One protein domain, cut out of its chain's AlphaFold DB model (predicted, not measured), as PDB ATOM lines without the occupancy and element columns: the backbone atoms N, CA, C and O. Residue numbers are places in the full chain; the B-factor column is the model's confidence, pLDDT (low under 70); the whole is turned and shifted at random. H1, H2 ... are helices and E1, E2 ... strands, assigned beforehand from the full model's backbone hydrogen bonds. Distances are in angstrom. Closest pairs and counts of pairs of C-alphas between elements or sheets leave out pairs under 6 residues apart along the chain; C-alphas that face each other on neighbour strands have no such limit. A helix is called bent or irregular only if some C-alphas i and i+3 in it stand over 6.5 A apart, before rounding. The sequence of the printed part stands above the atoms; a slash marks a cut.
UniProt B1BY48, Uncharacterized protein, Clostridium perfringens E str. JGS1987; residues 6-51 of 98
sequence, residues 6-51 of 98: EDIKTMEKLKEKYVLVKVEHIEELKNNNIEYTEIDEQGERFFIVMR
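Overview. This is residues 6 to 51 of the 98 residues of an uncharacterized protein of Clostridium perfringens E str. JGS1987 (UniProt B1BY48). A small, strongly twisted antiparallel sheet, E1, E3, E2, has H2 over one face, while residues 6 to 13 of H1 stick out as an arm. The printed part has 46 residues, with named elements in the order H1, E1, H2, E2, E3, of mixed class. It is loose, with a radius of gyration of the C-alphas of 11.9 A, and flat, spanning 37 by 25 by 12 A.

Along the chain. E3, residues 44 to 50, is 19.6 A long and ends at C-alpha 50 (18.078, 35.932, -33.451). E1 is residues 18 to 22, E2 36 to 41, H2 23 to 31. H1, residues 6 to 17, is 17.1 A long from C-alpha 6 (9.914, 17.508, -42.172).

Arrangement. E1 and E3 are antiparallel, with N 21 and O 47 2.8 A apart; E2 and E3 form a hairpin, with N 39 and O 46 2.8 A apart. H2 is over E3 at a height over the sheet of 8.9 A; their closest C-alphas, Val 23 and Phe 46, are 6.1 A apart. H2 is irregular, C-alphas 24 and 27 being 7.7 A apart. E1, H2, E2 form a split strand-helix-strand unit, two strands running the same way with E3 between them, its crossover right-handed. H1 only grazes the sheet, with residues 14 to 17. Every O i to N i+4 pair is within hydrogen-bond range in H1, 3 of 5 in H2.

Size, cuts and confidence. The farthest C-alphas, Glu 6 and Asn 31, are 37.3 A apart. The printed part has no cut, and its four links are tight. Residues 6, 7 and 9 have pLDDT under 70.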
ATOM      1  N   GLU A   6       9.986  16.097 -41.772       69.06
ATOM      2  CA  GLU A   6       9.914  17.508 -42.172       69.06
ATOM      3  C   GLU A   6       9.897  18.456 -40.966       69.06
ATOM      4  O   GLU A   6      10.549  19.505 -41.000       69.06
ATOM      5  N   ASP A   7       9.245  18.055 -39.873       67.44
ATOM      6  CA  ASP A   7       9.205  18.823 -38.626       67.44
ATOM      7  C   ASP A   7      10.601  18.878 -37.995       67.44
ATOM      8  O   ASP A   7      11.061  19.940 -37.578       67.44
ATOM      9  N   ILE A   8      11.330  17.756 -38.016       70.69
ATOM     10  CA  ILE A   8      12.706  17.667 -37.504       70.69
ATOM     11  C   ILE A   8      13.630  18.628 -38.263       70.69
ATOM     12  O   ILE A   8      14.321  19.440 -37.649       70.69
ATOM     13  N   LYS A   9      13.595  18.606 -39.601       69.50
ATOM     14  CA  LYS A   9      14.425  19.484 -40.443       69.50
ATOM     15  C   LYS A   9      14.091  20.966 -40.252       69.50
ATOM     16  O   LYS A   9      14.967  21.829 -40.335       69.50
ATOM     17  N   THR A  10      12.820  21.274 -40.015       73.19
ATOM     18  CA  THR A  10      12.365  22.641 -39.735       73.19
ATOM     19  C   THR A  10      12.879  23.112 -38.377       73.19
ATOM     20  O   THR A  10      13.416  24.215 -38.274       73.19
ATOM     21  N   MET A  11      12.823  22.249 -37.362       72.12
ATOM     22  CA  MET A  11      13.365  22.530 -36.033       72.12
ATOM     23  C   MET A  11      14.886  22.719 -36.041       72.12
ATOM     24  O   MET A  11      15.389  23.612 -35.362       72.12
ATOM     25  N   GLU A  12      15.632  21.943 -36.829       74.50
ATOM     26  CA  GLU A  12      17.081  22.133 -36.995       74.50
ATOM     27  C   GLU A  12      17.413  23.511 -37.583       74.50
ATOM     28  O   GLU A  12      18.231  24.240 -37.025       74.50
ATOM     29  N   LYS A  13      16.707  23.925 -38.643       74.25
ATOM     30  CA  LYS A  13      16.867  25.266 -39.235       74.25
ATOM     31  C   LYS A  13      16.525  26.392 -38.261       74.25
ATOM     32  O   LYS A  13      17.122  27.467 -38.330       74.25
ATOM     33  N   LEU A  14      15.549  26.182 -37.377       76.44
ATOM     34  CA  LEU A  14      15.193  27.158 -36.346       76.44
ATOM     35  C   LEU A  14      16.285  27.258 -35.276       76.44
ATOM     36  O   LEU A  14      16.661  28.370 -34.917       76.44
ATOM     37  N   LYS A  15      16.866  26.133 -34.844       76.88
ATOM     38  CA  LYS A  15      17.998  26.109 -33.897       76.88
ATOM     39  C   LYS A  15      19.266  26.768 -34.445       76.88
ATOM     40  O   LYS A  15      20.077  27.274 -33.675       76.88
ATOM     41  N   GLU A  16      19.463  26.783 -35.762       76.56
ATOM     42  CA  GLU A  16      20.569  27.532 -36.371       76.56
ATOM     43  C   GLU A  16      20.375  29.050 -36.268       76.56
ATOM     44  O   GLU A  16      21.354  29.787 -36.122       76.56
ATOM     45  N   LYS A  17      19.120  29.508 -36.335       79.56
ATOM     46  CA  LYS A  17      18.754  30.929 -36.413       79.56
ATOM     47  C   LYS A  17      18.410  31.563 -35.080       79.56
ATOM     48  O   LYS A  17      18.540  32.777 -34.968       79.56
ATOM     49  N   TYR A  18      17.964  30.787 -34.104       84.88
ATOM     50  CA  TYR A  18      17.455  31.300 -32.841       84.88
ATOM     51  C   TYR A  18      18.160  30.648 -31.663       84.88
ATOM     52  O   TYR A  18      18.482  29.460 -31.690       84.88
ATOM     53  N   VAL A  19      18.388  31.441 -30.623       85.12
ATOM     54  CA  VAL A  19      18.965  30.980 -29.363       85.12
ATOM     55  C   VAL A  19      17.997  31.314 -28.239       85.12
ATOM     56  O   VAL A  19      17.460  32.417 -28.180       85.12
ATOM     57  N   LEU A  20      17.779  30.336 -27.366       86.19
ATOM     58  CA  LEU A  20      17.036  30.491 -26.126       86.19
ATOM     59  C   LEU A  20      17.990  30.975 -25.036       86.19
ATOM     60  O   LEU A  20      19.010  30.340 -24.767       86.19
ATOM     61  N   VAL A  21      17.648  32.101 -24.424       84.50
ATOM     62  CA  VAL A  21      18.426  32.756 -23.377       84.50
ATOM     63  C   VAL A  21      17.590  32.782 -22.102       84.50
ATOM     64  O   VAL A  21      16.399  33.099 -22.125       84.50
ATOM     65  N   LYS A  22      18.210  32.410 -20.980       85.25
ATOM     66  CA  LYS A  22      17.577  32.465 -19.659       85.25
ATOM     67  C   LYS A  22      17.451  33.905 -19.171       85.25
ATOM     68  O   LYS A  22      18.246  34.765 -19.544       85.25
ATOM     69  N   VAL A  23      16.517  34.131 -18.249       84.81
ATOM     70  CA  VAL A  23      16.285  35.441 -17.607       84.81
ATOM     71  C   VAL A  23      17.533  36.031 -16.970       84.81
ATOM     72  O   VAL A  23      17.724  37.242 -17.015       84.81
ATOM     73  N   GLU A  24      18.404  35.177 -16.447       86.19
ATOM     74  CA  GLU A  24      19.673  35.549 -15.822       86.19
ATOM     75  C   GLU A  24      20.554  36.437 -16.727       86.19
ATOM     76  O   GLU A  24      21.283  37.283 -16.223       86.19
ATOM     77  N   HIS A  25      20.446  36.308 -18.057       85.56
ATOM     78  CA  HIS A  25      21.273  37.038 -19.030       85.56
ATOM     79  C   HIS A  25      20.551  38.216 -19.711       85.56
ATOM     80  O   HIS A  25      21.031  38.747 -20.714       85.56
ATOM     81  N   ILE A  26      19.399  38.657 -19.195       85.56
ATOM     82  CA  ILE A  26      18.631  39.759 -19.802       85.56
ATOM     83  C   ILE A  26      19.412  41.084 -19.827       85.56
ATOM     84  O   ILE A  26      19.295  41.864 -20.774       85.56
ATOM     85  N   GLU A  27      20.230  41.342 -18.804       86.69
ATOM     86  CA  GLU A  27      21.037  42.562 -18.717       86.69
ATOM     87  C   GLU A  27      22.086  42.617 -19.833       86.69
ATOM     88  O   GLU A  27      22.288  43.668 -20.439       86.69
ATOM     89  N   GLU A  28      22.690  41.478 -20.183       86.31
ATOM     90  CA  GLU A  28      23.652  41.384 -21.285       86.31
ATOM     91  C   GLU A  28      23.002  41.704 -22.637       86.31
ATOM     92  O   GLU A  28      23.608  42.395 -23.460       86.31
ATOM     93  N   LEU A  29      21.761  41.259 -22.858       85.25
ATOM     94  CA  LEU A  29      21.014  41.558 -24.084       85.25
ATOM     95  C   LEU A  29      20.726  43.056 -24.213       85.25
ATOM     96  O   LEU A  29      20.969  43.640 -25.270       85.25
ATOM     97  N   LYS A  30      20.281  43.691 -23.121       85.25
ATOM     98  CA  LYS A  30      20.016  45.137 -23.075       85.25
ATOM     99  C   LYS A  30      21.290  45.953 -23.283       85.25
ATOM    100  O   LYS A  30      21.292  46.873 -24.095       85.25
ATOM    101  N   ASN A  31      22.384  45.580 -22.617       89.88
ATOM    102  CA  ASN A  31      23.676  46.265 -22.730       89.88
ATOM    103  C   ASN A  31      24.250  46.221 -24.154       89.88
ATOM    104  O   ASN A  31      24.903  47.168 -24.583       89.88
ATOM    105  N   ASN A  32      23.993  45.141 -24.896       85.38
ATOM    106  CA  ASN A  32      24.430  44.986 -26.286       85.38
ATOM    107  C   ASN A  32      23.380  45.443 -27.317       85.38
ATOM    108  O   ASN A  32      23.603  45.279 -28.516       85.38
ATOM    109  N   ASN A  33      22.255  46.015 -26.869       83.81
ATOM    110  CA  ASN A  33      21.146  46.468 -27.709       83.81
ATOM    111  C   ASN A  33      20.628  45.372 -28.668       83.81
ATOM    112  O   ASN A  33      20.398  45.615 -29.854       83.81
ATOM    113  N   ILE A  34      20.516  44.140 -28.159       83.50
ATOM    114  CA  ILE A  34      20.068  42.966 -28.915       83.50
ATOM    115  C   ILE A  34      18.552  42.833 -28.770       83.50
ATOM    116  O   ILE A  34      18.041  42.716 -27.656       83.50
ATOM    117  N   GLU A  35      17.840  42.801 -29.896       84.88
ATOM    118  CA  GLU A  35      16.400  42.536 -29.918       84.88
ATOM    119  C   GLU A  35      16.094  41.092 -29.506       84.88
ATOM    120  O   GLU A  35      16.758  40.140 -29.932       84.88
ATOM    121  N   TYR A  36      15.060  40.933 -28.684       86.69
ATOM    122  CA  TYR A  36      14.621  39.642 -28.178       86.69
ATOM    123  C   TYR A  36      13.094  39.565 -28.100       86.69
ATOM    124  O   TYR A  36      12.415  40.582 -27.959       86.69
ATOM    125  N   THR A  37      12.566  38.344 -28.130       85.19
ATOM    126  CA  THR A  37      11.145  38.047 -27.897       85.19
ATOM    127  C   THR A  37      10.993  37.259 -26.603       85.19
ATOM    128  O   THR A  37      11.671  36.250 -26.416       85.19
ATOM    129  N   GLU A  38      10.104  37.704 -25.718       84.81
ATOM    130  CA  GLU A  38       9.813  37.024 -24.450       84.81
ATOM    131  C   GLU A  38       8.815  35.880 -24.659       84.81
ATOM    132  O   GLU A  38       7.841  36.025 -25.400       84.81
ATOM    133  N   ILE A  39       9.062  34.742 -24.011       83.88
ATOM    134  CA  ILE A  39       8.185  33.570 -24.021       83.88
ATOM    135  C   ILE A  39       8.067  33.031 -22.598       83.88
ATOM    136  O   ILE A  39       9.074  32.810 -21.928       83.88
ATOM    137  N   ASP A  40       6.835  32.784 -22.167       81.31
ATOM    138  CA  ASP A  40       6.521  32.072 -20.933       81.31
ATOM    139  C   ASP A  40       6.093  30.635 -21.281       81.31
ATOM    140  O   ASP A  40       5.032  30.425 -21.875       81.31
ATOM    141  N   GLU A  41       6.886  29.632 -20.899       73.44
ATOM    142  CA  GLU A  41       6.497  28.217 -20.978       73.44
ATOM    143  C   GLU A  41       6.561  27.579 -19.590       73.44
ATOM    144  O   GLU A  41       7.581  27.631 -18.912       73.44
ATOM    145  N   GLN A  42       5.460  26.959 -19.154       71.88
ATOM    146  CA  GLN A  42       5.382  26.192 -17.898       71.88
ATOM    147  C   GLN A  42       5.835  26.952 -16.632       71.88
ATOM    148  O   GLN A  42       6.266  26.343 -15.656       71.88
ATOM    149  N   GLY A  43       5.698  28.281 -16.620       74.38
ATOM    150  CA  GLY A  43       6.112  29.133 -15.498       74.38
ATOM    151  C   GLY A  43       7.579  29.569 -15.543       74.38
ATOM    152  O   GLY A  43       8.005  30.318 -14.664       74.38
ATOM    153  N   GLU A  44       8.331  29.162 -16.567       72.75
ATOM    154  CA  GLU A  44       9.683  29.642 -16.841       72.75
ATOM    155  C   GLU A  44       9.674  30.680 -17.973       72.75
ATOM    156  O   GLU A  44       9.043  30.503 -19.019       72.75
ATOM    157  N   ARG A  45      10.390  31.784 -17.740       76.12
ATOM    158  CA  ARG A  45      10.573  32.877 -18.698       76.12
ATOM    159  C   ARG A  45      11.823  32.652 -19.524       76.12
ATOM    160  O   ARG A  45      12.910  32.448 -18.981       76.12
ATOM    161  N   PHE A  46      11.676  32.784 -20.830       81.19
ATOM    162  CA  PHE A  46      12.758  32.667 -21.788       81.19
ATOM    163  C   PHE A  46      12.762  33.830 -22.767       81.19
ATOM    164  O   PHE A  46      11.728  34.407 -23.095       81.19
ATOM    165  N   PHE A  47      13.950  34.128 -23.279       83.56
ATOM    166  CA  PHE A  47      14.165  35.146 -24.292       83.56
ATOM    167  C   PHE A  47      14.691  34.478 -25.555       83.56
ATOM    168  O   PHE A  47      15.743  33.837 -25.538       83.56
ATOM    169  N   ILE A  48      13.958  34.608 -26.658       85.75
ATOM    170  CA  ILE A  48      14.430  34.184 -27.972       85.75
ATOM    171  C   ILE A  48      15.168  35.342 -28.620       85.75
ATOM    172  O   ILE A  48      14.594  36.406 -28.843       85.75
ATOM    173  N   VAL A  49      16.423  35.099 -28.981       86.62
ATOM    174  CA  VAL A  49      17.236  36.034 -29.762       86.62
ATOM    175  C   VAL A  49      17.551  35.450 -31.126       86.62
ATOM    176  O   VAL A  49      17.812  34.250 -31.268       86.62
ATOM    177  N   MET A  50      17.559  36.308 -32.144       82.12
ATOM    178  CA  MET A  50      18.078  35.932 -33.451       82.12
ATOM    179  C   MET A  50      19.600  35.817 -33.362       82.12
ATOM    180  O   MET A  50      20.300  36.730 -32.922       82.12
ATOM    181  N   ARG A  51      20.136  34.676 -33.785       79.94
ATOM    182  CA  ARG A  51      21.571  34.441 -33.823       79.94
ATOM    183  C   ARG A  51      22.190  35.365 -34.866       79.94
ATOM    184  O   ARG A  51      21.869  35.286 -36.051       79.94
TER     185      ARG A  51